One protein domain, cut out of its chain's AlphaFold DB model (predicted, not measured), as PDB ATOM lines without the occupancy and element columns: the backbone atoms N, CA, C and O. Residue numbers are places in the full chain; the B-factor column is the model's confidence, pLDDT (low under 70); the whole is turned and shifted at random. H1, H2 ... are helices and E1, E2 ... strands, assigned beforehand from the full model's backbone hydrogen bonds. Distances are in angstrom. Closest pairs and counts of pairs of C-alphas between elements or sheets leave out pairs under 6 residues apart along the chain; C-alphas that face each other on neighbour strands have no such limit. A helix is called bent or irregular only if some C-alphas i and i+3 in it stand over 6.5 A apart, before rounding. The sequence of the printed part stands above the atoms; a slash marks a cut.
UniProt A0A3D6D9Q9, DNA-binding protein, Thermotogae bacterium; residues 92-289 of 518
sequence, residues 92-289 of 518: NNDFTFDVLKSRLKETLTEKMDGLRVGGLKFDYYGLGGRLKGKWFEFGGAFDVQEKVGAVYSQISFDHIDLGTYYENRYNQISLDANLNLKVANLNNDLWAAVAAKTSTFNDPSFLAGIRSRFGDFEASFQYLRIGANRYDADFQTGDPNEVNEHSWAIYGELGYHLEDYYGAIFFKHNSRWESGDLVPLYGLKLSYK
ATOM      1  N   ASN A  92     139.453 124.934 115.619       91.81
ATOM      2  CA  ASN A  92     140.340 124.015 116.362       91.81
ATOM      3  C   ASN A  92     139.862 122.550 116.413       91.81
ATOM      4  O   ASN A  92     140.293 121.796 117.282       91.81
ATOM      5  N   ASN A  93     138.984 122.155 115.493       92.69
ATOM      6  CA  ASN A  93     138.529 120.782 115.314       92.69
ATOM      7  C   ASN A  93     138.874 120.309 113.900       92.69
ATOM      8  O   ASN A  93     139.005 121.125 112.984       92.69
ATOM      9  N   ASP A  94     138.966 118.999 113.713       94.31
ATOM     10  CA  ASP A  94     139.240 118.403 112.411       94.31
ATOM     11  C   ASP A  94     137.922 118.154 111.682       94.31
ATOM     12  O   ASP A  94     137.059 117.412 112.158       94.31
ATOM     13  N   PHE A  95     137.752 118.770 110.516       97.50
ATOM     14  CA  PHE A  95     136.601 118.527 109.662       97.50
ATOM     15  C   PHE A  95     137.002 117.647 108.482       97.50
ATOM     16  O   PHE A  95     138.011 117.888 107.819       97.50
ATOM     17  N   THR A  96     136.203 116.617 108.218       97.31
ATOM     18  CA  THR A  96     136.333 115.737 107.055       97.31
ATOM     19  C   THR A  96     135.020 115.727 106.289       97.31
ATOM     20  O   THR A  96     133.950 115.649 106.887       97.31
ATOM     21  N   PHE A  97     135.100 115.776 104.969       97.19
ATOM     22  CA  PHE A  97     133.954 115.706 104.074       97.19
ATOM     23  C   PHE A  97     134.281 114.808 102.897       97.19
ATOM     24  O   PHE A  97     135.348 114.953 102.305       97.19
ATOM     25  N   ASP A  98     133.371 113.919 102.527       96.88
ATOM     26  CA  ASP A  98     133.546 113.044 101.384       96.88
ATOM     27  C   ASP A  98     132.325 112.976 100.469       96.88
ATOM     28  O   ASP A  98     131.182 113.208 100.861       96.88
ATOM     29  N   VAL A  99     132.594 112.723  99.189       97.19
ATOM     30  CA  VAL A  99     131.582 112.673  98.130       97.19
ATOM     31  C   VAL A  99     131.767 111.456  97.239       97.19
ATOM     32  O   VAL A  99     132.890 110.990  97.054       97.19
ATOM     33  N   LEU A 100     130.683 111.041  96.575       97.06
ATOM     34  CA  LEU A 100     130.551 109.833  95.745       97.06
ATOM     35  C   LEU A 100     130.253 108.585  96.584       97.06
ATOM     36  O   LEU A 100     129.388 108.646  97.452       97.06
ATOM     37  N   LYS A 101     130.858 107.435  96.256       96.06
ATOM     38  CA  LYS A 101     130.490 106.139  96.822       96.06
ATOM     39  C   LYS A 101     131.402 105.791  97.988       96.06
ATOM     40  O   LYS A 101     132.563 105.450  97.770       96.06
ATOM     41  N   SER A 102     130.869 105.821  99.199       96.38
ATOM     42  CA  SER A 102     131.626 105.613 100.433       96.38
ATOM     43  C   SER A 102     130.808 104.798 101.444       96.38
ATOM     44  O   SER A 102     129.669 104.402 101.176       96.38
ATOM     45  N   ARG A 103     131.416 104.500 102.592       94.50
ATOM     46  CA  ARG A 103     130.796 103.800 103.721       94.50
ATOM     47  C   ARG A 103     131.062 104.589 104.993       94.50
ATOM     48  O   ARG A 103     132.215 104.770 105.368       94.50
ATOM     49  N   LEU A 104     129.994 104.964 105.687       94.69
ATOM     50  CA  LEU A 104     130.058 105.465 107.055       94.69
ATOM     51  C   LEU A 104     129.912 104.276 108.015       94.69
ATOM     52  O   LEU A 104     128.847 103.656 108.065       94.69
ATOM     53  N   LYS A 105     130.979 103.913 108.737       92.38
ATOM     54  CA  LYS A 105     130.975 102.817 109.722       92.38
ATOM     55  C   LYS A 105     131.495 103.335 111.058       92.38
ATOM     56  O   LYS A 105     132.659 103.692 111.132       92.38
ATOM     57  N   GLU A 106     130.656 103.301 112.088       94.62
ATOM     58  CA  GLU A 106     130.986 103.775 113.439       94.62
ATOM     59  C   GLU A 106     130.335 102.878 114.492       94.62
ATOM     60  O   GLU A 106     129.187 102.477 114.324       94.62
ATOM     61  N   THR A 107     131.057 102.529 115.556       95.00
ATOM     62  CA  THR A 107     130.532 101.805 116.730       95.00
ATOM     63  C   THR A 107     131.583 101.766 117.840       95.00
ATOM     64  O   THR A 107     132.780 101.799 117.560       95.00
ATOM     65  N   LEU A 108     131.144 101.633 119.091       93.94
ATOM     66  CA  LEU A 108     132.002 101.433 120.262       93.94
ATOM     67  C   LEU A 108     132.061  99.972 120.749       93.94
ATOM     68  O   LEU A 108     132.840  99.672 121.652       93.94
ATOM     69  N   THR A 109     131.260  99.053 120.186       92.06
ATOM     70  CA  THR A 109     130.999  97.726 120.798       92.06
ATOM     71  C   THR A 109     131.446  96.516 119.980       92.06
ATOM     72  O   THR A 109     131.305  95.391 120.452       92.06
ATOM     73  N   GLU A 110     132.052  96.713 118.804       92.12
ATOM     74  CA  GLU A 110     132.687  95.642 118.011       92.12
ATOM     75  C   GLU A 110     134.015  95.205 118.675       92.12
ATOM     76  O   GLU A 110     135.103  95.576 118.239       92.12
ATOM     77  N   LYS A 111     133.924  94.489 119.809       92.75
ATOM     78  CA  LYS A 111     135.043  94.234 120.748       92.75
ATOM     79  C   LYS A 111     135.492  92.774 120.847       92.75
ATOM     80  O   LYS A 111     136.631  92.519 121.261       92.75
ATOM     81  N   MET A 112     134.613  91.831 120.511       92.06
ATOM     82  CA  MET A 112     134.861  90.392 120.600       92.06
ATOM     83  C   MET A 112     134.308  89.696 119.351       92.06
ATOM     84  O   MET A 112     133.116  89.808 119.068       92.06
ATOM     85  N   ASP A 113     135.193  89.024 118.607       83.69
ATOM     86  CA  ASP A 113     134.901  88.250 117.386       83.69
ATOM     87  C   ASP A 113     134.034  88.991 116.347       83.69
ATOM     88  O   ASP A 113     133.111  88.432 115.764       83.69
ATOM     89  N   GLY A 114     134.280  90.295 116.170       83.81
ATOM     90  CA  GLY A 114     133.580  91.143 115.194       83.81
ATOM     91  C   GLY A 114     132.069  91.309 115.419       83.81
ATOM     92  O   GLY A 114     131.407  91.950 114.603       83.81
ATOM     93  N   LEU A 115     131.520  90.766 116.511       90.25
ATOM     94  CA  LEU A 115     130.111  90.881 116.866       90.25
ATOM     95  C   LEU A 115     129.804  92.280 117.406       90.25
ATOM     96  O   LEU A 115     130.501  92.783 118.289       90.25
ATOM     97  N   ARG A 116     128.715  92.883 116.920       92.88
ATOM     98  CA  ARG A 116     128.198  94.172 117.405       92.88
ATOM     99  C   ARG A 116     126.675  94.251 117.350       92.88
ATOM    100  O   ARG A 116     126.041  93.558 116.555       92.88
ATOM    101  N   VAL A 117     126.110  95.159 118.147       95.75
ATOM    102  CA  VAL A 117     124.707  95.594 118.067       95.75
ATOM    103  C   VAL A 117     124.660  97.079 117.753       95.75
ATOM    104  O   VAL A 117     125.318  97.873 118.418       95.75
ATOM    105  N   GLY A 118     123.855  97.457 116.765       94.25
ATOM    106  CA  GLY A 118     123.704  98.842 116.345       94.25
ATOM    107  C   GLY A 118     124.987  99.444 115.772       94.25
ATOM    108  O   GLY A 118     125.701  98.817 114.981       94.25
ATOM    109  N   GLY A 119     125.247 100.699 116.142       94.75
ATOM    110  CA  GLY A 119     126.222 101.547 115.470       94.75
ATOM    111  C   GLY A 119     125.728 101.985 114.090       94.75
ATOM    112  O   GLY A 119     124.535 101.971 113.787       94.75
ATOM    113  N   LEU A 120     126.666 102.352 113.219       93.19
ATOM    114  CA  LEU A 120     126.434 102.600 111.800       93.19
ATOM    115  C   LEU A 120     127.263 101.663 110.926       93.19
ATOM    116  O   LEU A 120     128.416 101.325 111.207       93.19
ATOM    117  N   LYS A 121     126.653 101.268 109.812       90.75
ATOM    118  CA  LYS A 121     127.299 100.725 108.610       90.75
ATOM    119  C   LYS A 121     126.422 101.111 107.434       90.75
ATOM    120  O   LYS A 121     125.563 100.359 106.986       90.75
ATOM    121  N   PHE A 122     126.607 102.346 107.000       93.00
ATOM    122  CA  PHE A 122     125.772 103.002 106.016       93.00
ATOM    123  C   PHE A 122     126.568 103.212 104.730       93.00
ATOM    124  O   PHE A 122     127.417 104.098 104.638       93.00
ATOM    125  N   ASP A 123     126.306 102.356 103.743       94.56
ATOM    126  CA  ASP A 123     126.810 102.523 102.377       94.56
ATOM    127  C   ASP A 123     126.004 103.599 101.672       94.56
ATOM    128  O   ASP A 123     124.772 103.526 101.678       94.56
ATOM    129  N   TYR A 124     126.679 104.544 101.025       96.12
ATOM    130  CA  TYR A 124     126.004 105.623 100.320       96.12
ATOM    131  C   TYR A 124     126.713 106.008  99.024       96.12
ATOM    132  O   TYR A 124     127.938 105.945  98.917       96.12
ATOM    133  N   TYR A 125     125.931 106.432  98.034       96.44
ATOM    134  CA  TYR A 125     126.392 107.261  96.929       96.44
ATOM    135  C   TYR A 125     125.860 108.679  97.133       96.44
ATOM    136  O   TYR A 125     124.673 108.929  96.932       96.44
ATOM    137  N   GLY A 126     126.710 109.622  97.527       97.12
ATOM    138  CA  GLY A 126     126.263 110.978  97.833       97.12
ATOM    139  C   GLY A 126     127.297 111.800  98.581       97.12
ATOM    140  O   GLY A 126     128.394 111.991  98.063       97.12
ATOM    141  N   LEU A 127     126.911 112.334  99.739       98.12
ATOM    142  CA  LEU A 127     127.720 113.241 100.556       98.12
ATOM    143  C   LEU A 127     127.821 112.689 101.976       98.12
ATOM    144  O   LEU A 127     126.807 112.277 102.532       98.12
ATOM    145  N   GLY A 128     128.996 112.756 102.581       98.38
ATOM    146  CA  GLY A 128     129.186 112.499 103.997       98.38
ATOM    147  C   GLY A 128     130.232 113.416 104.597       98.38
ATOM    148  O   GLY A 128     130.883 114.207 103.913       98.38
ATOM    149  N   GLY A 129     130.328 113.377 105.912       97.75
ATOM    150  CA  GLY A 129     131.311 114.160 106.624       97.75
ATOM    151  C   GLY A 129     131.213 113.989 108.122       97.75
ATOM    152  O   GLY A 129     130.258 113.423 108.657       97.75
ATOM    153  N   ARG A 130     132.235 114.499 108.795       97.88
ATOM    154  CA  ARG A 130     132.375 114.448 110.241       97.88
ATOM    155  C   ARG A 130     133.190 115.624 110.756       97.88
ATOM    156  O   ARG A 130     134.103 116.112 110.090       97.88
ATOM    157  N   LEU A 131     132.855 116.053 111.960       97.62
ATOM    158  CA  LEU A 131     133.559 117.042 112.756       97.62
ATOM    159  C   LEU A 131     134.082 116.341 114.007       97.62
ATOM    160  O   LEU A 131     133.294 115.886 114.837       97.62
ATOM    161  N   LYS A 132     135.403 116.286 114.150       97.38
ATOM    162  CA  LYS A 132     136.080 115.659 115.279       97.38
ATOM    163  C   LYS A 132     136.729 116.713 116.166       97.38
ATOM    164  O   LYS A 132     137.632 117.429 115.735       97.38
ATOM    165  N   GLY A 133     136.269 116.795 117.407       95.12
ATOM    166  CA  GLY A 133     136.880 117.592 118.461       95.12
ATOM    167  C   GLY A 133     137.663 116.735 119.454       95.12
ATOM    168  O   GLY A 133     137.820 115.528 119.296       95.12
ATOM    169  N   LYS A 134     138.145 117.371 120.527       94.31
ATOM    170  CA  LYS A 134     138.935 116.696 121.574       94.31
ATOM    171  C   LYS A 134     138.142 115.645 122.365       94.31
ATOM    172  O   LYS A 134     138.721 114.665 122.814       94.31
ATOM    173  N   TRP A 135     136.856 115.895 122.597       95.44
ATOM    174  CA  TRP A 135     135.980 115.088 123.459       95.44
ATOM    175  C   TRP A 135     134.686 114.675 122.749       95.44
ATOM    176  O   TRP A 135     133.777 114.147 123.380       95.44
ATOM    177  N   PHE A 136     134.570 114.940 121.448       96.94
ATOM    178  CA  PHE A 136     133.384 114.603 120.674       96.94
ATOM    179  C   PHE A 136     133.731 114.304 119.220       96.94
ATOM    180  O   PHE A 136     134.719 114.806 118.681       96.94
ATOM    181  N   GLU A 137     132.841 113.578 118.564       97.56
ATOM    182  CA  GLU A 137     132.804 113.416 117.123       97.56
ATOM    183  C   GLU A 137     131.342 113.427 116.662       97.56
ATOM    184  O   GLU A 137     130.502 112.737 117.228       97.56
ATOM    185  N   PHE A 138     131.010 114.229 115.655       97.94
ATOM    186  CA  PHE A 138     129.685 114.229 115.031       97.94
ATOM    187  C   PHE A 138     129.850 113.980 113.548       97.94
ATOM    188  O   PHE A 138     130.696 114.616 112.923       97.94
ATOM    189  N   GLY A 139     129.019 113.138 112.954       98.19
ATOM    190  CA  GLY A 139     129.078 112.932 111.518       98.19
ATOM    191  C   GLY A 139     127.789 112.396 110.940       98.19
ATOM    192  O   GLY A 139     126.811 112.132 111.640       98.19
ATOM    193  N   GLY A 140     127.775 112.274 109.625       98.56
ATOM    194  CA  GLY A 140     126.623 111.780 108.904       98.56
ATOM    195  C   GLY A 140     126.892 111.632 107.422       98.56
ATOM    196  O   GLY A 140     127.898 112.105 106.895       98.56
ATOM    197  N   ALA A 141     125.970 110.954 106.759       98.62
ATOM    198  CA  ALA A 141     126.006 110.712 105.334       98.62
ATOM    199  C   ALA A 141     124.595 110.728 104.752       98.62
ATOM    200  O   ALA A 141     123.617 110.409 105.426       98.62
ATOM    201  N   PHE A 142     124.495 111.085 103.479       98.62
ATOM    202  CA  PHE A 142     123.263 111.105 102.712       98.62
ATOM    203  C   PHE A 142     123.494 110.445 101.355       98.62
ATOM    204  O   PHE A 142     124.359 110.860 100.580       98.62
ATOM    205  N   ASP A 143     122.697 109.423 101.067       98.00
ATOM    206  CA  ASP A 143     122.621 108.774  99.767       98.00
ATOM    207  C   ASP A 143     121.647 109.543  98.869       98.00
ATOM    208  O   ASP A 143     120.449 109.632  99.147       98.00
ATOM    209  N   VAL A 144     122.153 110.104  97.770       96.88
ATOM    210  CA  VAL A 144     121.337 110.919  96.860       96.88
ATOM    211  C   VAL A 144     120.480 110.086  95.906       96.88
ATOM    212  O   VAL A 144     119.536 110.627  95.327       96.88
ATOM    213  N   GLN A 145     120.802 108.804  95.709       93.94
ATOM    214  CA  GLN A 145     120.060 107.909  94.819       93.94
ATOM    215  C   GLN A 145     118.816 107.385  95.533       93.94
ATOM    216  O   GLN A 145     117.699 107.548  95.044       93.94
ATOM    217  N   GLU A 146     119.020 106.849  96.731       94.75
ATOM    218  CA  GLU A 146     117.981 106.251  97.567       94.75
ATOM    219  C   GLU A 146     117.268 107.288  98.456       94.75
ATOM    220  O   GLU A 146     116.220 107.002  99.030       94.75
ATOM    221  N   LYS A 147     117.801 108.517  98.553       97.62
ATOM    222  CA  LYS A 147     117.273 109.627  99.378       97.62
ATOM    223  C   LYS A 147     117.164 109.284 100.866       97.62
ATOM    224  O   LYS A 147     116.235 109.711 101.554       97.62
ATOM    225  N   VAL A 148     118.140 108.537 101.360       97.88
ATOM    226  CA  VAL A 148     118.255 108.098 102.755       97.88
ATOM    227  C   VAL A 148     119.516 108.680 103.377       97.88
ATOM    228  O   VAL A 148     120.474 108.985 102.673       97.88
ATOM    229  N   GLY A 149     119.538 108.844 104.692       98.12
ATOM    230  CA  GLY A 149     120.674 109.374 105.426       98.12
ATOM    231  C   GLY A 149     120.879 108.696 106.771       98.12
ATOM    232  O   GLY A 149     119.985 108.038 107.308       98.12
ATOM    233  N   ALA A 150     122.078 108.895 107.299       98.38
ATOM    234  CA  ALA A 150     122.512 108.431 108.600       98.38
ATOM    235  C   ALA A 150     123.276 109.540 109.323       98.38
ATOM    236  O   ALA A 150     123.964 110.341 108.687       98.38
ATOM    237  N   VAL A 151     123.168 109.580 110.645       98.75
ATOM    238  CA  VAL A 151     123.890 110.513 111.513       98.75
ATOM    239  C   VAL A 151     124.373 109.797 112.764       98.75
ATOM    240  O   VAL A 151     123.744 108.843 113.225       98.75
ATOM    241  N   TYR A 152     125.476 110.279 113.322       98.69
ATOM    242  CA  TYR A 152     125.982 109.825 114.605       98.69
ATOM    243  C   TYR A 152     126.571 110.958 115.433       98.69
ATOM    244  O   TYR A 152     126.997 111.998 114.920       98.69
ATOM    245  N   SER A 153     126.631 110.702 116.733       98.56
ATOM    246  CA  SER A 153     127.429 111.460 117.683       98.56
ATOM    247  C   SER A 153     128.185 110.500 118.584       98.56
ATOM    248  O   SER A 153     127.576 109.584 119.132       98.56
ATOM    249  N   GLN A 154     129.457 110.761 118.824       98.38
ATOM    250  CA  GLN A 154     130.233 110.134 119.879       98.38
ATOM    251  C   GLN A 154     130.753 111.209 120.825       98.38
ATOM    252  O   GLN A 154     131.132 112.299 120.397       98.38
ATOM    253  N   ILE A 155     130.738 110.919 122.118       98.25
ATOM    254  CA  ILE A 155     131.209 111.822 123.162       98.25
ATOM    255  C   ILE A 155     132.094 111.027 124.114       98.25
ATOM    256  O   ILE A 155     131.688 109.973 124.598       98.25
ATOM    257  N   SER A 156     133.279 111.557 124.394       97.38
ATOM    258  CA  SER A 156     134.309 110.929 125.219       97.38
ATOM    259  C   SER A 156     134.573 111.762 126.470       97.38
ATOM    260  O   SER A 156     134.941 112.937 126.395       97.38
ATOM    261  N   PHE A 157     134.428 111.136 127.632       94.44
ATOM    262  CA  PHE A 157     134.670 111.705 128.951       94.44
ATOM    263  C   PHE A 157     135.618 110.804 129.738       94.44
ATOM    264  O   PHE A 157     135.158 109.836 130.326       94.44
ATOM    265  N   ASP A 158     136.906 111.148 129.809       91.94
ATOM    266  CA  ASP A 158     137.946 110.462 130.603       91.94
ATOM    267  C   ASP A 158     137.995 108.927 130.432       91.94
ATOM    268  O   ASP A 158     138.830 108.395 129.706       91.94
ATOM    269  N   HIS A 159     137.085 108.210 131.085       93.44
ATOM    270  CA  HIS A 159     136.959 106.760 131.100       93.44
ATOM    271  C   HIS A 159     135.733 106.221 130.350       93.44
ATOM    272  O   HIS A 159     135.590 105.007 130.246       93.44
ATOM    273  N   ILE A 160     134.839 107.082 129.864       96.69
ATOM    274  CA  ILE A 160     133.563 106.716 129.242       96.69
ATOM    275  C   ILE A 160     133.495 107.280 127.827       96.69
ATOM    276  O   ILE A 160     133.653 108.482 127.636       96.69
ATOM    277  N   ASP A 161     133.140 106.434 126.871       97.88
ATOM    278  CA  ASP A 161     132.730 106.821 125.527       97.88
ATOM    279  C   ASP A 161     131.253 106.477 125.338       97.88
ATOM    280  O   ASP A 161     130.808 105.397 125.728       97.88
ATOM    281  N   LEU A 162     130.488 107.393 124.751       98.56
ATOM    282  CA  LEU A 162     129.067 107.226 124.455       98.56
ATOM    283  C   LEU A 162     128.824 107.496 122.976       98.56
ATOM    284  O   LEU A 162     129.229 108.543 122.478       98.56
ATOM    285  N   GLY A 163     128.121 106.597 122.299       98.50
ATOM    286  CA  GLY A 163     127.729 106.714 120.904       98.50
ATOM    287  C   GLY A 163     126.213 106.737 120.740       98.50
ATOM    288  O   GLY A 163     125.483 106.000 121.403       98.50
ATOM    289  N   THR A 164     125.727 107.588 119.839       98.62
ATOM    290  CA  THR A 164     124.333 107.593 119.385       98.62
ATOM    291  C   THR A 164     124.289 107.586 117.869       98.62
ATOM    292  O   THR A 164     125.098 108.255 117.220       98.62
ATOM    293  N   TYR A 165     123.356 106.822 117.307       98.44
ATOM    294  CA  TYR A 165     123.299 106.565 115.875       98.44
ATOM    295  C   TYR A 165     121.855 106.501 115.401       98.44
ATOM    296  O   TYR A 165     120.989 105.933 116.072       98.44
ATOM    297  N   TYR A 166     121.606 107.044 114.217       98.06
ATOM    298  CA  TYR A 166     120.320 106.942 113.547       98.06
ATOM    299  C   TYR A 166     120.509 106.837 112.038       98.06
ATOM    300  O   TYR A 166     121.332 107.547 111.461       98.06
ATOM    301  N   GLU A 167     119.706 105.998 111.393       95.69
ATOM    302  CA  GLU A 167     119.610 105.919 109.939       95.69
ATOM    303  C   GLU A 167     118.163 105.665 109.499       95.69
ATOM    304  O   GLU A 167     117.396 104.997 110.193       95.69
ATOM    305  N   ASN A 168     117.759 106.219 108.354       95.75
ATOM    306  CA  ASN A 168     116.370 106.142 107.879       95.75
ATOM    307  C   ASN A 168     116.141 105.146 106.722       95.75
ATOM    308  O   ASN A 168     115.012 105.035 106.246       95.75
ATOM    309  N   ARG A 169     117.166 104.403 106.276       92.75
ATOM    310  CA  ARG A 169     117.013 103.323 105.283       92.75
ATOM    311  C   ARG A 169     116.262 102.145 105.891       92.75
ATOM    312  O   ARG A 169     115.366 101.605 105.245       92.75
ATOM    313  N   TYR A 170     116.583 101.776 107.129       90.62
ATOM    314  CA  TYR A 170     115.832 100.771 107.886       90.62
ATOM    315  C   TYR A 170     115.122 101.349 109.108       90.62
ATOM    316  O   TYR A 170     114.433 100.605 109.807       90.62
ATOM    317  N   ASN A 171     115.211 102.671 109.306       93.50
ATOM    318  CA  ASN A 171     114.683 103.380 110.467       93.50
ATOM    319  C   ASN A 171     115.225 102.787 111.770       93.50
ATOM    320  O   ASN A 171     114.457 102.508 112.688       93.50
ATOM    321  N   GLN A 172     116.531 102.541 111.834       95.50
ATOM    322  CA  GLN A 172     117.193 102.048 113.032       95.50
ATOM    323  C   GLN A 172     117.719 103.211 113.875       95.50
ATOM    324  O   GLN A 172     118.294 104.174 113.362       95.50
ATOM    325  N   ILE A 173     117.548 103.091 115.186       97.62
ATOM    326  CA  ILE A 173     118.260 103.889 116.178       97.62
ATOM    327  C   ILE A 173     119.099 102.954 117.039       97.62
ATOM    328  O   ILE A 173     118.691 101.826 117.336       97.62
ATOM    329  N   SER A 174     120.266 103.421 117.461       98.31
ATOM    330  CA  SER A 174     121.061 102.700 118.442       98.31
ATOM    331  C   SER A 174     121.861 103.628 119.341       98.31
ATOM    332  O   SER A 174     122.127 104.787 119.015       98.31
ATOM    333  N   LEU A 175     122.205 103.092 120.504       98.56
ATOM    334  CA  LEU A 175     123.073 103.704 121.494       98.56
ATOM    335  C   LEU A 175     124.124 102.671 121.868       98.56
ATOM    336  O   LEU A 175     123.780 101.509 122.093       98.56
ATOM    337  N   ASP A 176     125.375 103.090 121.970       98.38
ATOM    338  CA  ASP A 176     126.426 102.257 122.532       98.38
ATOM    339  C   ASP A 176     127.310 103.028 123.510       98.38
ATOM    340  O   ASP A 176     127.299 104.257 123.570       98.38
ATOM    341  N   ALA A 177     127.998 102.292 124.372       98.31
ATOM    342  CA  ALA A 177     128.854 102.842 125.403       98.31
ATOM    343  C   ALA A 177     130.066 101.942 125.620       98.31
ATOM    344  O   ALA A 177     129.955 100.715 125.561       98.31
ATOM    345  N   ASN A 178     131.199 102.564 125.931       97.75
ATOM    346  CA  ASN A 178     132.417 101.902 126.373       97.75
ATOM    347  C   ASN A 178     132.911 102.560 127.665       97.75
ATOM    348  O   ASN A 178     132.900 103.781 127.781       97.75
ATOM    349  N   LEU A 179     133.337 101.772 128.644       97.50
ATOM    350  CA  LEU A 179     133.738 102.237 129.964       97.50
ATOM    351  C   LEU A 179     135.015 101.518 130.410       97.50
ATOM    352  O   LEU A 179     135.033 100.302 130.563       97.50
ATOM    353  N   ASN A 180     136.060 102.289 130.695       96.44
ATOM    354  CA  ASN A 180     137.346 101.804 131.177       96.44
ATOM    355  C   ASN A 180     137.469 102.053 132.688       96.44
ATOM    356  O   ASN A 180     137.623 103.187 133.130       96.44
ATOM    357  N   LEU A 181     137.423 101.004 133.508       95.50
ATOM    358  CA  LEU A 181     137.511 101.105 134.966       95.50
ATOM    359  C   LEU A 181     138.732 100.382 135.516       95.50
ATOM    360  O   LEU A 181     138.869  99.163 135.391       95.50
ATOM    361  N   LYS A 182     139.559 101.118 136.261       94.44
ATOM    362  CA  LYS A 182     140.626 100.534 137.072       94.44
ATOM    363  C   LYS A 182     140.156 100.347 138.514       94.44
ATOM    364  O   LYS A 182     139.933 101.323 139.226       94.44
ATOM    365  N   VAL A 183     140.030  99.096 138.955       92.88
ATOM    366  CA  VAL A 183     139.647  98.739 140.331       92.88
ATOM    367  C   VAL A 183     140.752  97.881 140.933       92.88
ATOM    368  O   VAL A 183     140.957  96.740 140.525       92.88
ATOM    369  N   ALA A 184     141.485  98.434 141.902       92.62
ATOM    370  CA  ALA A 184     142.703  97.824 142.434       92.62
ATOM    371  C   ALA A 184     143.687  97.447 141.302       92.62
ATOM    372  O   ALA A 184     144.139  98.320 140.558       92.62
ATOM    373  N   ASN A 185     143.996  96.157 141.156       92.12
ATOM    374  CA  ASN A 185     144.906  95.631 140.135       92.12
ATOM    375  C   ASN A 185     144.180  95.142 138.870       92.12
ATOM    376  O   ASN A 185     144.823  94.577 137.988       92.12
ATOM    377  N   LEU A 186     142.860  95.327 138.789       94.75
ATOM    378  CA  LEU A 186     142.054  94.961 137.631       94.75
ATOM    379  C   LEU A 186     141.867  96.168 136.719       94.75
ATOM    380  O   LEU A 186     141.404  97.221 137.164       94.75
ATOM    381  N   ASN A 187     142.189  95.993 135.441       96.81
ATOM    382  CA  ASN A 187     141.788  96.916 134.386       96.81
ATOM    383  C   ASN A 187     140.593  96.317 133.638       96.81
ATOM    384  O   ASN A 187     140.712  95.214 133.108       96.81
ATOM    385  N   ASN A 188     139.457  97.008 133.627       97.62
ATOM    386  CA  ASN A 188     138.205  96.507 133.072       97.62
ATOM    387  C   ASN A 188     137.766  97.400 131.910       97.62
ATOM    388  O   ASN A 188     137.568  98.592 132.114       97.62
ATOM    389  N   ASP A 189     137.583  96.821 130.729       97.50
ATOM    390  CA  ASP A 189     136.900  97.442 129.589       97.50
ATOM    391  C   ASP A 189     135.484  96.858 129.543       97.50
ATOM    392  O   ASP A 189     135.325  95.646 129.404       97.50
ATOM    393  N   LEU A 190     134.463  97.682 129.750       98.31
ATOM    394  CA  LEU A 190     133.055  97.298 129.708       98.31
ATOM    395  C   LEU A 190     132.417  97.960 128.499       98.31
ATOM    396  O   LEU A 190     132.623  99.149 128.273       98.31
ATOM    397  N   TRP A 191     131.582  97.237 127.768       98.25
ATOM    398  CA  TRP A 191     130.878  97.796 126.622       98.25
ATOM    399  C   TRP A 191     129.434  97.324 126.587       98.25
ATOM    400  O   TRP A 191     129.113  96.209 127.001       98.25
ATOM    401  N   ALA A 192     128.546  98.186 126.112       98.50
ATOM    402  CA  ALA A 192     127.134  97.868 125.980       98.50
ATOM    403  C   ALA A 192     126.521  98.582 124.780       98.50
ATOM    404  O   ALA A 192     126.895  99.711 124.476       98.50
ATOM    405  N   ALA A 193     125.558  97.940 124.127       98.56
ATOM    406  CA  ALA A 193     124.769  98.521 123.050       98.56
ATOM    407  C   ALA A 193     123.294  98.159 123.187       98.56
ATOM    408  O   ALA A 193     122.940  97.089 123.684       98.56
ATOM    409  N   VAL A 194     122.439  99.035 122.672       98.44
ATOM    410  CA  VAL A 194     121.024  98.774 122.416       98.44
ATOM    411  C   VAL A 194     120.670  99.311 121.035       98.44
ATOM    412  O   VAL A 194     121.075 100.413 120.666       98.44
ATOM    413  N   ALA A 195     119.915  98.541 120.262       98.06
ATOM    414  CA  ALA A 195     119.470  98.926 118.933       98.06
ATOM    415  C   ALA A 195     118.053  98.427 118.672       98.06
ATOM    416  O   ALA A 195     117.660  97.361 119.144       98.06
ATOM    417  N   ALA A 196     117.287  99.212 117.924       97.62
ATOM    418  CA  ALA A 196     115.966  98.821 117.464       97.62
ATOM    419  C   ALA A 196     115.592  99.571 116.188       97.62
ATOM    420  O   ALA A 196     115.963 100.734 115.993       97.62
ATOM    421  N   LYS A 197     114.746  98.949 115.366       95.62
ATOM    422  CA  LYS A 197     113.916  99.698 114.419       95.62
ATOM    423  C   LYS A 197     112.901 100.548 115.167       95.62
ATOM    424  O   LYS A 197     112.330 100.111 116.167       95.62
ATOM    425  N   THR A 198     112.573 101.718 114.627       93.69
ATOM    426  CA  THR A 198     111.584 102.609 115.245       93.69
ATOM    427  C   THR A 198     110.188 101.992 115.347       93.69
ATOM    428  O   THR A 198     109.396 102.381 116.199       93.69
ATOM    429  N   SER A 199     109.869 101.002 114.513       94.69
ATOM    430  CA  SER A 199     108.608 100.258 114.575       94.69
ATOM    431  C   SER A 199     108.582  99.159 115.644       94.69
ATOM    432  O   SER A 199     107.514  98.622 115.915       94.69
ATOM    433  N   THR A 200     109.729  98.798 116.227       94.06
ATOM    434  CA  THR A 200     109.879  97.681 117.180       94.06
ATOM    435  C   THR A 200     110.657  98.085 118.436       94.06
ATOM    436  O   THR A 200     111.333  97.266 119.050       94.06
ATOM    437  N   PHE A 201     110.561  99.356 118.848       93.94
ATOM    438  CA  PHE A 201     111.221  99.885 120.054       93.94
ATOM    439  C   PHE A 201     110.906  99.122 121.346       93.94
ATOM    440  O   PHE A 201     111.668  99.198 122.307       93.94
ATOM    441  N   ASN A 202     109.764  98.437 121.397       96.06
ATOM    442  CA  ASN A 202     109.315  97.662 122.547       96.06
ATOM    443  C   ASN A 202     110.006  96.294 122.681       96.06
ATOM    444  O   ASN A 202     109.855  95.667 123.726       96.06
ATOM    445  N   ASP A 203     110.753  95.843 121.671       97.56
ATOM    446  CA  ASP A 203     111.581  94.635 121.741       97.56
ATOM    447  C   ASP A 203     112.943  94.869 121.056       97.56
ATOM    448  O   ASP A 203     113.168  94.426 119.924       97.56
ATOM    449  N   PRO A 204     113.839  95.633 121.712       98.00
ATOM    450  CA  PRO A 204     115.141  95.987 121.168       98.00
ATOM    451  C   PRO A 204     116.139  94.829 121.262       98.00
ATOM    452  O   PRO A 204     116.057  93.969 122.145       98.00
ATOM    453  N   SER A 205     117.147  94.875 120.399       98.25
ATOM    454  CA  SER A 205     118.361  94.076 120.545       98.25
ATOM    455  C   SER A 205     119.330  94.767 121.499       98.25
ATOM    456  O   SER A 205     119.423  95.995 121.511       98.25
ATOM    457  N   PHE A 206     120.080  94.001 122.286       98.12
ATOM    458  CA  PHE A 206     121.098  94.552 123.175       98.12
ATOM    459  C   PHE A 206     122.300  93.630 123.323       98.12
ATOM    460  O   PHE A 206     122.191  92.408 123.230       98.12
ATOM    461  N   LEU A 207     123.444  94.239 123.603       98.31
ATOM    462  CA  LEU A 207     124.711  93.567 123.837       98.31
ATOM    463  C   LEU A 207     125.360  94.157 125.083       98.31
ATOM    464  O   LEU A 207     125.292  95.363 125.302       98.31
ATOM    465  N   ALA A 208     125.986  93.310 125.890       98.50
ATOM    466  CA  ALA A 208     126.815  93.730 127.008       98.50
ATOM    467  C   ALA A 208     128.038  92.822 127.101       98.50
ATOM    468  O   ALA A 208     127.920  91.601 126.984       98.50
ATOM    469  N   GLY A 209     129.205  93.406 127.336       98.38
ATOM    470  CA  GLY A 209     130.434  92.658 127.509       98.38
ATOM    471  C   GLY A 209     131.410  93.328 128.460       98.38
ATOM    472  O   GLY A 209     131.273  94.496 128.830       98.38
ATOM    473  N   ILE A 210     132.371  92.529 128.899       98.19
ATOM    474  CA  ILE A 210     133.434  92.917 129.810       98.19
ATOM    475  C   ILE A 210     134.712  92.185 129.430       98.19
ATOM    476  O   ILE A 210     134.698  90.994 129.124       98.19
ATOM    477  N   ARG A 211     135.827  92.901 129.508       98.19
ATOM    478  CA  ARG A 211     137.180  92.366 129.465       98.19
ATOM    479  C   ARG A 211     137.929  92.854 130.693       98.19
ATOM    480  O   ARG A 211     138.177  94.049 130.833       98.19
ATOM    481  N   SER A 212     138.316  91.933 131.560       98.12
ATOM    482  CA  SER A 212     139.079  92.206 132.778       98.12
ATOM    483  C   SER A 212     140.501  91.678 132.639       98.12
ATOM    484  O   SER A 212     140.703  90.516 132.291       98.12
ATOM    485  N   ARG A 213     141.494  92.515 132.947       98.00
ATOM    486  CA  ARG A 213     142.919  92.157 132.923       98.00
ATOM    487  C   ARG A 213     143.545  92.255 134.306       98.00
ATOM    488  O   ARG A 213     143.368  93.268 134.986       98.00
ATOM    489  N   PHE A 214     144.307  91.231 134.685       96.62
ATOM    490  CA  PHE A 214     145.099  91.164 135.915       96.62
ATOM    491  C   PHE A 214     146.501  90.630 135.600       96.62
ATOM    492  O   PHE A 214     146.685  89.432 135.386       96.62
ATOM    493  N   GLY A 215     147.494  91.522 135.576       94.69
ATOM    494  CA  GLY A 215     148.817  91.177 135.054       94.69
ATOM    495  C   GLY A 215     148.704  90.697 133.607       94.69
ATOM    496  O   GLY A 215     148.100  91.383 132.783       94.69
ATOM    497  N   ASP A 216     149.222  89.502 133.344       96.94
ATOM    498  CA  ASP A 216     149.197  88.860 132.026       96.94
ATOM    499  C   ASP A 216     147.910  88.061 131.749       96.94
ATOM    500  O   ASP A 216     147.709  87.576 130.637       96.94
ATOM    501  N   PHE A 217     147.020  87.916 132.736       98.06
ATOM    502  CA  PHE A 217     145.741  87.226 132.561       98.06
ATOM    503  C   PHE A 217     144.668  88.167 132.017       98.06
ATOM    504  O   PHE A 217     144.525  89.302 132.479       98.06
ATOM    505  N   GLU A 218     143.852  87.655 131.098       97.94
ATOM    506  CA  GLU A 218     142.681  88.332 130.549       97.94
ATOM    507  C   GLU A 218     141.461  87.410 130.626       97.94
ATOM    508  O   GLU A 218     141.526  86.254 130.228       97.94
ATOM    509  N   ALA A 219     140.337  87.919 131.121       98.25
ATOM    510  CA  ALA A 219     139.047  87.247 131.047       98.25
ATOM    511  C   ALA A 219     138.064  88.148 130.298       98.25
ATOM    512  O   ALA A 219     137.851  89.292 130.700       98.25
ATOM    513  N   SER A 220     137.470  87.631 129.230       98.12
ATOM    514  CA  SER A 220     136.480  88.325 128.412       98.12
ATOM    515  C   SER A 220     135.158  87.565 128.422       98.12
ATOM    516  O   SER A 220     135.138  86.338 128.347       98.12
ATOM    517  N   PHE A 221     134.046  88.288 128.495       98.44
ATOM    518  CA  PHE A 221     132.699  87.742 128.366       98.44
ATOM    519  C   PHE A 221     131.809  88.723 127.607       98.44
ATOM    520  O   PHE A 221     131.883  89.928 127.835       98.44
ATOM    521  N   GLN A 222     130.944  88.212 126.736       98.25
ATOM    522  CA  GLN A 222     129.976  89.000 125.987       98.25
ATOM    523  C   GLN A 222     128.657  88.238 125.853       98.25
ATOM    524  O   GLN A 222     128.641  87.059 125.500       98.25
ATOM    525  N   TYR A 223     127.554  88.934 126.106       98.00
ATOM    526  CA  TYR A 223     126.188  88.464 125.905       98.00
ATOM    527  C   TYR A 223     125.475  89.356 124.889       98.00
ATOM    528  O   TYR A 223     125.583  90.581 124.940       98.00
ATOM    529  N   LEU A 224     124.696  88.732 124.013       96.75
ATOM    530  CA  LEU A 224     123.811  89.369 123.048       96.75
ATOM    531  C   LEU A 224     122.412  88.759 123.157       96.75
ATOM    532  O   LEU A 224     122.269  87.536 123.172       96.75
ATOM    533  N   ARG A 225     121.382  89.607 123.113       97.50
ATOM    534  CA  ARG A 225     120.014  89.222 122.749       97.50
ATOM    535  C   ARG A 225     119.562  90.031 121.543       97.50
ATOM    536  O   ARG A 225     119.584  91.259 121.572       97.50
ATOM    537  N   ILE A 226     119.114  89.336 120.510       97.25
ATOM    538  CA  ILE A 226     118.467  89.928 119.346       97.25
ATOM    539  C   ILE A 226     116.977  90.071 119.664       97.25
ATOM    540  O   ILE A 226     116.346  89.116 120.113       97.25
ATOM    541  N   GLY A 227     116.429  91.264 119.465       96.81
ATOM    542  CA  GLY A 227     115.001  91.544 119.598       96.81
ATOM    543  C   GLY A 227     114.227  91.190 118.328       96.81
ATOM    544  O   GLY A 227     114.581  90.266 117.587       96.81
ATOM    545  N   ALA A 228     113.196  91.979 118.039       96.38
ATOM    546  CA  ALA A 228     112.292  91.745 116.918       96.38
ATOM    547  C   ALA A 228     112.924  91.991 115.534       96.38
ATOM    548  O   ALA A 228     112.372  91.565 114.523       96.38
ATOM    549  N   ASN A 229     114.060  92.694 115.447       93.81
ATOM    550  CA  ASN A 229     114.750  92.932 114.181       93.81
ATOM    551  C   ASN A 229     116.143  92.295 114.176       93.81
ATOM    552  O   ASN A 229     117.094  92.842 114.727       93.81
ATOM    553  N   ARG A 230     116.295  91.184 113.446       91.38
ATOM    554  CA  ARG A 230     117.582  90.471 113.341       91.38
ATOM    555  C   ARG A 230     118.753  91.314 112.821       91.38
ATOM    556  O   ARG A 230     119.896  91.022 113.129       91.38
ATOM    557  N   TYR A 231     118.465  92.361 112.045       90.50
ATOM    558  CA  TYR A 231     119.472  93.249 111.450       90.50
ATOM    559  C   TYR A 231     119.990  94.330 112.412       90.50
ATOM    560  O   TYR A 231     120.748  95.205 112.003       90.50
ATOM    561  N   ASP A 232     119.558  94.303 113.671       93.06
ATOM    562  CA  ASP A 232     120.133  95.137 114.725       93.06
ATOM    563  C   ASP A 232     121.498  94.623 115.201       93.06
ATOM    564  O   ASP A 232     122.214  95.364 115.868       93.06
ATOM    565  N   ALA A 233     121.869  93.388 114.853       92.00
ATOM    566  CA  ALA A 233     123.176  92.805 115.124       92.00
ATOM    567  C   ALA A 233     123.918  92.476 113.817       92.00
ATOM    568  O   ALA A 233     123.301  92.157 112.800       92.00
ATOM    569  N   ASP A 234     125.246  92.553 113.854       89.25
ATOM    570  CA  ASP A 234     126.147  92.192 112.753       89.25
ATOM    571  C   ASP A 234     127.201  91.235 113.325       89.25
ATOM    572  O   ASP A 234     127.833  91.554 114.335       89.25
ATOM    573  N   PHE A 235     127.344  90.061 112.713       88.62
ATOM    574  CA  PHE A 235     128.310  89.034 113.105       88.62
ATOM    575  C   PHE A 235     129.521  89.081 112.174       88.62
ATOM    576  O   PHE A 235     129.419  89.491 111.012       88.62
ATOM    577  N   GLN A 236     130.672  88.614 112.660       82.94
ATOM    578  CA  GLN A 236     131.793  88.348 111.770       82.94
ATOM    579  C   GLN A 236     131.377  87.309 110.724       82.94
ATOM    580  O   GLN A 236     130.693  86.331 111.018       82.94
ATOM    581  N   THR A 237     131.775  87.531 109.474       77.56
ATOM    582  CA  THR A 237     131.489  86.586 108.393       77.56
ATOM    583  C   THR A 237     132.060  85.212 108.732       77.56
ATOM    584  O   THR A 237     133.245  85.099 109.036       77.56
ATOM    585  N   GLY A 238     131.211  84.187 108.663       80.06
ATOM    586  CA  GLY A 238     131.570  82.817 109.021       80.06
ATOM    587  C   GLY A 238     131.471  82.502 110.515       80.06
ATOM    588  O   GLY A 238     131.718  81.357 110.881       80.06
ATOM    589  N   ASP A 239     131.054  83.440 111.376       87.06
ATOM    590  CA  ASP A 239     130.826  83.138 112.792       87.06
ATOM    591  C   ASP A 239     129.717  82.072 112.933       87.06
ATOM    592  O   ASP A 239     128.583  82.285 112.491       87.06
ATOM    593  N   PRO A 240     130.003  80.905 113.535       86.31
ATOM    594  CA  PRO A 240     129.014  79.844 113.710       86.31
ATOM    595  C   PRO A 240     127.886  80.212 114.697       86.31
ATOM    596  O   PRO A 240     126.873  79.511 114.753       86.31
ATOM    597  N   ASN A 241     128.025  81.306 115.457       88.81
ATOM    598  CA  ASN A 241     126.994  81.848 116.344       88.81
ATOM    599  C   ASN A 241     125.999  82.802 115.662       88.81
ATOM    600  O   ASN A 241     125.150  83.362 116.358       88.81
ATOM    601  N   GLU A 242     126.067  83.013 114.345       88.75
ATOM    602  CA  GLU A 242     125.079  83.840 113.645       88.75
ATOM    603  C   GLU A 242     123.651  83.280 113.852       88.75
ATOM    604  O   GLU A 242     123.328  82.145 113.478       88.75
ATOM    605  N   VAL A 243     122.779  84.080 114.479       88.38
ATOM    606  CA  VAL A 243     121.412  83.694 114.882       88.38
ATOM    607  C   VAL A 243     120.340  84.677 114.383       88.38
ATOM    608  O   VAL A 243     120.643  85.749 113.864       88.38
ATOM    609  N   ASN A 244     119.060  84.294 114.496       91.62
ATOM    610  CA  ASN A 244     117.907  85.051 113.983       91.62
ATOM    611  C   ASN A 244     117.254  85.958 115.051       91.62
ATOM    612  O   ASN A 244     117.763  86.127 116.155       91.62
ATOM    613  N   GLU A 245     116.108  86.560 114.721       94.31
ATOM    614  CA  GLU A 245     115.272  87.320 115.663       94.31
ATOM    615  C   GLU A 245     114.955  86.533 116.948       94.31
ATOM    616  O   GLU A 245     114.871  85.302 116.929       94.31
ATOM    617  N   HIS A 246     114.807  87.247 118.068       96.06
ATOM    618  CA  HIS A 246     114.556  86.692 119.413       96.06
ATOM    619  C   HIS A 246     115.594  85.673 119.918       96.06
ATOM    620  O   HIS A 246     115.356  84.980 120.910       96.06
ATOM    621  N   SER A 247     116.742  85.565 119.251       96.12
ATOM    622  CA  SER A 247     117.814  84.648 119.627       96.12
ATOM    623  C   SER A 247     118.810  85.306 120.576       96.12
ATOM    624  O   SER A 247     118.889  86.531 120.677       96.12
ATOM    625  N   TRP A 248     119.601  84.492 121.266       96.50
ATOM    626  CA  TRP A 248     120.680  84.962 122.131       96.50
ATOM    627  C   TRP A 248     121.998  84.285 121.760       96.50
ATOM    628  O   TRP A 248     121.991  83.173 121.233       96.50
ATOM    629  N   ALA A 249     123.119  84.948 122.045       96.06
ATOM    630  CA  ALA A 249     124.460  84.388 121.898       96.06
ATOM    631  C   ALA A 249     125.366  84.825 123.058       96.06
ATOM    632  O   ALA A 249     125.256  85.948 123.555       96.06
ATOM    633  N   ILE A 250     126.256  83.932 123.484       96.50
ATOM    634  CA  ILE A 250     127.268  84.177 124.514       96.50
ATOM    635  C   ILE A 250     128.645  83.769 124.025       96.50
ATOM    636  O   ILE A 250     128.813  82.759 123.339       96.50
ATOM    637  N   TYR A 251     129.625  84.563 124.426       97.38
ATOM    638  CA  TYR A 251     131.028  84.386 124.115       97.38
ATOM    639  C   TYR A 251     131.796  84.558 125.418       97.38
ATOM    640  O   TYR A 251     131.524  85.485 126.183       97.38
ATOM    641  N   GLY A 252     132.765  83.693 125.674       97.81
ATOM    642  CA  GLY A 252     133.691  83.888 126.773       97.81
ATOM    643  C   GLY A 252     135.065  83.338 126.458       97.81
ATOM    644  O   GLY A 252     135.214  82.370 125.717       97.81
ATOM    645  N   GLU A 253     136.077  83.985 127.012       98.25
ATOM    646  CA  GLU A 253     137.477  83.667 126.778       98.25
ATOM    647  C   GLU A 253     138.273  83.924 128.060       98.25
ATOM    648  O   GLU A 253     138.086  84.943 128.722       98.25
ATOM    649  N   LEU A 254     139.147  82.990 128.423       98.50
ATOM    650  CA  LEU A 254     140.125  83.153 129.491       98.50
ATOM    651  C   LEU A 254     141.505  82.919 128.889       98.50
ATOM    652  O   LEU A 254     141.819  81.804 128.467       98.50
ATOM    653  N   GLY A 255     142.305  83.975 128.854       98.12
ATOM    654  CA  GLY A 255     143.585  84.016 128.175       98.12
ATOM    655  C   GLY A 255     144.747  84.469 129.046       98.12
ATOM    656  O   GLY A 255     144.583  85.006 130.145       98.12
ATOM    657  N   TYR A 256     145.941  84.232 128.518       98.12
ATOM    658  CA  TYR A 256     147.221  84.608 129.092       98.12
ATOM    659  C   TYR A 256     148.124  85.185 128.001       98.12
ATOM    660  O   TYR A 256     148.300  84.576 126.941       98.12
ATOM    661  N   HIS A 257     148.710  86.345 128.277       96.69
ATOM    662  CA  HIS A 257     149.660  87.032 127.406       96.69
ATOM    663  C   HIS A 257     151.099  86.663 127.788       96.69
ATOM    664  O   HIS A 257     151.484  86.729 128.951       96.69
ATOM    665  N   LEU A 258     151.920  86.284 126.810       94.31
ATOM    666  CA  LEU A 258     153.341  85.998 127.004       94.31
ATOM    667  C   LEU A 258     154.158  86.594 125.856       94.31
ATOM    668  O   LEU A 258     154.280  85.989 124.795       94.31
ATOM    669  N   GLU A 259     154.754  87.765 126.081       92.88
ATOM    670  CA  GLU A 259     155.415  88.547 125.025       92.88
ATOM    671  C   GLU A 259     154.479  88.756 123.811       92.88
ATOM    672  O   GLU A 259     153.442  89.398 123.943       92.88
ATOM    673  N   ASP A 260     154.834  88.210 122.643       90.19
ATOM    674  CA  ASP A 260     154.056  88.280 121.398       90.19
ATOM    675  C   ASP A 260     153.017  87.138 121.268       90.19
ATOM    676  O   ASP A 260     152.339  87.035 120.240       90.19
ATOM    677  N   TYR A 261     152.920  86.252 122.266       95.38
ATOM    678  CA  TYR A 261     151.995  85.120 122.292       95.38
ATOM    679  C   TYR A 261     150.753  85.418 123.128       95.38
ATOM    680  O   TYR A 261     150.829  86.014 124.202       95.38
ATOM    681  N   TYR A 262     149.617  84.894 122.678       96.75
ATOM    682  CA  TYR A 262     148.374  84.859 123.436       96.75
ATOM    683  C   TYR A 262     147.796  83.448 123.396       96.75
ATOM    684  O   TYR A 262     147.556  82.902 122.322       96.75
ATOM    685  N   GLY A 263     147.607  82.834 124.560       98.12
ATOM    686  CA  GLY A 263     146.964  81.528 124.684       98.12
ATOM    687  C   GLY A 263     145.662  81.661 125.453       98.12
ATOM    688  O   GLY A 263     145.661  82.272 126.516       98.12
ATOM    689  N   ALA A 264     144.573  81.078 124.959       98.31
ATOM    690  CA  ALA A 264     143.275  81.152 125.613       98.31
ATOM    691  C   ALA A 264     142.471  79.857 125.519       98.31
ATOM    692  O   ALA A 264     142.554  79.121 124.537       98.31
ATOM    693  N   ILE A 265     141.649  79.612 126.538       98.56
ATOM    694  CA  ILE A 265     140.463  78.765 126.410       98.56
ATOM    695  C   ILE A 265     139.274  79.661 126.089       98.56
ATOM    696  O   ILE A 265     139.152  80.751 126.645       98.56
ATOM    697  N   PHE A 266     138.380  79.201 125.227       97.88
ATOM    698  CA  PHE A 266     137.166  79.941 124.908       97.88
ATOM    699  C   PHE A 266     135.947  79.029 124.936       97.88
ATOM    700  O   PHE A 266     136.055  77.808 124.800       97.88
ATOM    701  N   PHE A 267     134.781  79.644 125.089       96.88
ATOM    702  CA  PHE A 267     133.494  79.012 124.881       96.88
ATOM    703  C   PHE A 267     132.544  79.968 124.158       96.88
ATOM    704  O   PHE A 267     132.625  81.190 124.277       96.88
ATOM    705  N   LYS A 268     131.621  79.383 123.413       96.25
ATOM    706  CA  LYS A 268     130.601  80.034 122.607       96.25
ATOM    707  C   LYS A 268     129.323  79.217 122.722       96.25
ATOM    708  O   LYS A 268     129.368  77.986 122.709       96.25
ATOM    709  N   HIS A 269     128.182  79.877 122.853       95.50
ATOM    710  CA  HIS A 269     126.884  79.209 122.817       95.50
ATOM    711  C   HIS A 269     125.800  80.171 122.349       95.50
ATOM    712  O   HIS A 269     125.980  81.386 122.389       95.50
ATOM    713  N   ASN A 270     124.669  79.637 121.908       95.56
ATOM    714  CA  ASN A 270     123.555  80.433 121.425       95.56
ATOM    715  C   ASN A 270     122.235  79.660 121.562       95.56
ATOM    716  O   ASN A 270     122.228  78.437 121.729       95.56
ATOM    717  N   SER A 271     121.119  80.377 121.439       95.56
ATOM    718  CA  SER A 271     119.769  79.812 121.562       95.56
ATOM    719  C   SER A 271     119.463  78.725 120.535       95.56
ATOM    720  O   SER A 271     118.671  77.824 120.805       95.56
ATOM    721  N   ARG A 272     120.066  78.789 119.341       91.50
ATOM    722  CA  ARG A 272     119.859  77.788 118.290       91.50
ATOM    723  C   ARG A 272     120.472  76.451 118.696       91.50
ATOM    724  O   ARG A 272     119.830  75.421 118.513       91.50
ATOM    725  N   TRP A 273     121.677  76.462 119.256       93.12
ATOM    726  CA  TRP A 273     122.324  75.259 119.774       93.12
ATOM    727  C   TRP A 273     121.597  74.708 120.995       93.12
ATOM    728  O   TRP A 273     121.340  73.511 121.026       93.12
ATOM    729  N   GLU A 274     121.187  75.573 121.929       92.69
ATOM    730  CA  GLU A 274     120.364  75.173 123.078       92.69
ATOM    731  C   GLU A 274     119.080  74.462 122.616       92.69
ATOM    732  O   GLU A 274     118.798  73.351 123.049       92.69
ATOM    733  N   SER A 275     118.342  75.048 121.665       92.06
ATOM    734  CA  SER A 275     117.099  74.456 121.144       92.06
ATOM    735  C   SER A 275     117.287  73.131 120.396       92.06
ATOM    736  O   SER A 275     116.325  72.390 120.206       92.06
ATOM    737  N   GLY A 276     118.508  72.861 119.930       89.94
ATOM    738  CA  GLY A 276     118.872  71.642 119.216       89.94
ATOM    739  C   GLY A 276     119.568  70.600 120.090       89.94
ATOM    740  O   GLY A 276     120.139  69.668 119.526       89.94
ATOM    741  N   ASP A 277     119.585  70.780 121.417       89.44
ATOM    742  CA  ASP A 277     120.325  69.947 122.375       89.44
ATOM    743  C   ASP A 277     121.823  69.793 122.023       89.44
ATOM    744  O   ASP A 277     122.465  68.780 122.317       89.44
ATOM    745  N   LEU A 278     122.401  70.807 121.367       90.06
ATOM    746  CA  LEU A 278     123.812  70.843 120.996       90.06
ATOM    747  C   LEU A 278     124.641  71.441 122.133       90.06
ATOM    748  O   LEU A 278     124.282  72.454 122.736       90.06
ATOM    749  N   VAL A 279     125.797  70.834 122.394       91.88
ATOM    750  CA  VAL A 279     126.751  71.348 123.382       91.88
ATOM    751  C   VAL A 279     127.344  72.696 122.938       91.88
ATOM    752  O   VAL A 279     127.470  72.941 121.737       91.88
ATOM    753  N   PRO A 280     127.762  73.564 123.880       94.94
ATOM    754  CA  PRO A 280     128.547  74.752 123.559       94.94
ATOM    755  C   PRO A 280     129.789  74.420 122.721       94.94
ATOM    756  O   PRO A 280     130.409  73.366 122.897       94.94
ATOM    757  N   LEU A 281     130.185  75.349 121.855       95.56
ATOM    758  CA  LEU A 281     131.468  75.306 121.162       95.56
ATOM    759  C   LEU A 281     132.539  75.809 122.124       95.56
ATOM    760  O   LEU A 281     132.464  76.939 122.593       95.56
ATOM    761  N   TYR A 282     133.539  75.000 122.428       97.31
ATOM    762  CA  TYR A 282     134.644  75.379 123.295       97.31
ATOM    763  C   TYR A 282     135.952  74.800 122.780       97.31
ATOM    764  O   TYR A 282     135.986  73.783 122.079       97.31
ATOM    765  N   GLY A 283     137.047  75.454 123.139       98.00
ATOM    766  CA  GLY A 283     138.332  75.111 122.569       98.00
ATOM    767  C   GLY A 283     139.502  75.891 123.131       98.00
ATOM    768  O   GLY A 283     139.391  76.607 124.126       98.00
ATOM    769  N   LEU A 284     140.633  75.717 122.458       98.31
ATOM    770  CA  LEU A 284     141.893  76.394 122.709       98.31
ATOM    771  C   LEU A 284     142.215  77.301 121.523       98.31
ATOM    772  O   LEU A 284     142.046  76.900 120.373       98.31
ATOM    773  N   LYS A 285     142.719  78.493 121.813       98.12
ATOM    774  CA  LYS A 285     143.237  79.456 120.846       98.12
ATOM    775  C   LYS A 285     144.684  79.766 121.209       98.12
ATOM    776  O   LYS A 285     144.987  80.030 122.370       98.12
ATOM    777  N   LEU A 286     145.570  79.719 120.225       98.06
ATOM    778  CA  LEU A 286     146.953  80.158 120.345       98.06
ATOM    779  C   LEU A 286     147.245  81.148 119.227       98.06
ATOM    780  O   LEU A 286     147.205  80.789 118.053       98.06
ATOM    781  N   SER A 287     147.591  82.368 119.599       95.81
ATOM    782  CA  SER A 287     147.926  83.439 118.676       95.81
ATOM    783  C   SER A 287     149.379  83.861 118.848       95.81
ATOM    784  O   SER A 287     149.905  83.911 119.960       95.81
ATOM    785  N   TYR A 288     150.026  84.176 117.731       93.38
ATOM    786  CA  TYR A 288     151.317  84.848 117.671       93.38
ATOM    787  C   TYR A 288     151.231  85.924 116.592       93.38
ATOM    788  O   TYR A 288     151.195  85.617 115.396       93.38
ATOM    789  N   LYS A 289     151.197  87.191 117.019       88.62
ATOM    790  CA  LYS A 289     150.983  88.350 116.134       88.62
ATOM    791  C   LYS A 289     149.729  88.169 115.266       88.62
ATOM    792  O   LYS A 289     148.634  88.003 115.787       88.62
TER     793      LYS A 289
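What this domain is: This is residues 92 to 289 of the 518 residues of the protein "DNA-binding protein" of Thermotogae bacterium (UniProt A0A3D6D9Q9). One large sheet of twelve strands curls like part of a barrel, an open trough that does not close, and its first hairpin, E1 and E2, bends sharply so that its far half folds back over the hollow face. Two long loops, residues 107 to 119 and 226 to 247, also lie over that hollow face, and the short helix H1 sits at one end of the trough. The printed part has 198 residues, with E1 to E11, then H1, then E12 along the chain; the sheet's order is the chain order, antiparallel throughout. The class is mostly strand, and the whole is compact, with a radius of gyration of the C-alphas of 18.4 A and spans of 48 by 45 by 31 A.

Where its parts are: E1, residues 93 to 106, begins at C-alpha 93 (138.529, 120.782, 115.314) and bends by 134 degrees at residue 101. E2, residues 120 to 132, bends by 137 degrees at residue 123. Then come E3, 136 to 143; E4, 148 to 157, 31.1 A long; E5, 160 to 167; E6, 172 to 183, 35.5 A; and E7, 186 to 197, 36.8 A. E8 is 205 to 214, 31.0 A; E9, 217 to 225; E10, 248 to 258, 33.0 A; and E11, 261 to 270. H1 is 271 to 275, and E12, 281 to 288, ends at C-alpha 288 (151.317, 84.848, 117.671).

How they stand to each other: The sheet is twisted, with E1 and E12 as edge strands. E1 to E11 form a meander, each strand the antiparallel neighbour of the one before. It is also a folded sheet, bent back on itself into two leaves: E1 and E2 face E4 to E12, with E3 as the hinge. The closest C-alphas of E2 and E5, those of Leu 120 and Tyr 165, are 6.5 A apart. In the hairpin of E1 and E2, N 98 and O 128 are 2.9 A apart, within hydrogen-bond range. So are N 179 and O 190, 2.7 A, in the hairpin of E6 and E7, and N 268 and O 281, 2.7 A, between E11 and E12. E1 is apart from E12. Residues 116 to 117 pair with residues 233 to 234, antiparallel. H1 only grazes the sheet with residues 271 to 274; its one O i to N i+4 pair is within hydrogen-bond range.

The domain as a whole: The C-alphas of Asn 92 and Asp 277, the two farthest apart, are 58.0 A from each other. The printed part has no cut. The links E1 to E2, 13 residues, and E9 to E10, 22 residues, are long. The mean pLDDT of the printed part is 95.3, and no printed residue is under 70.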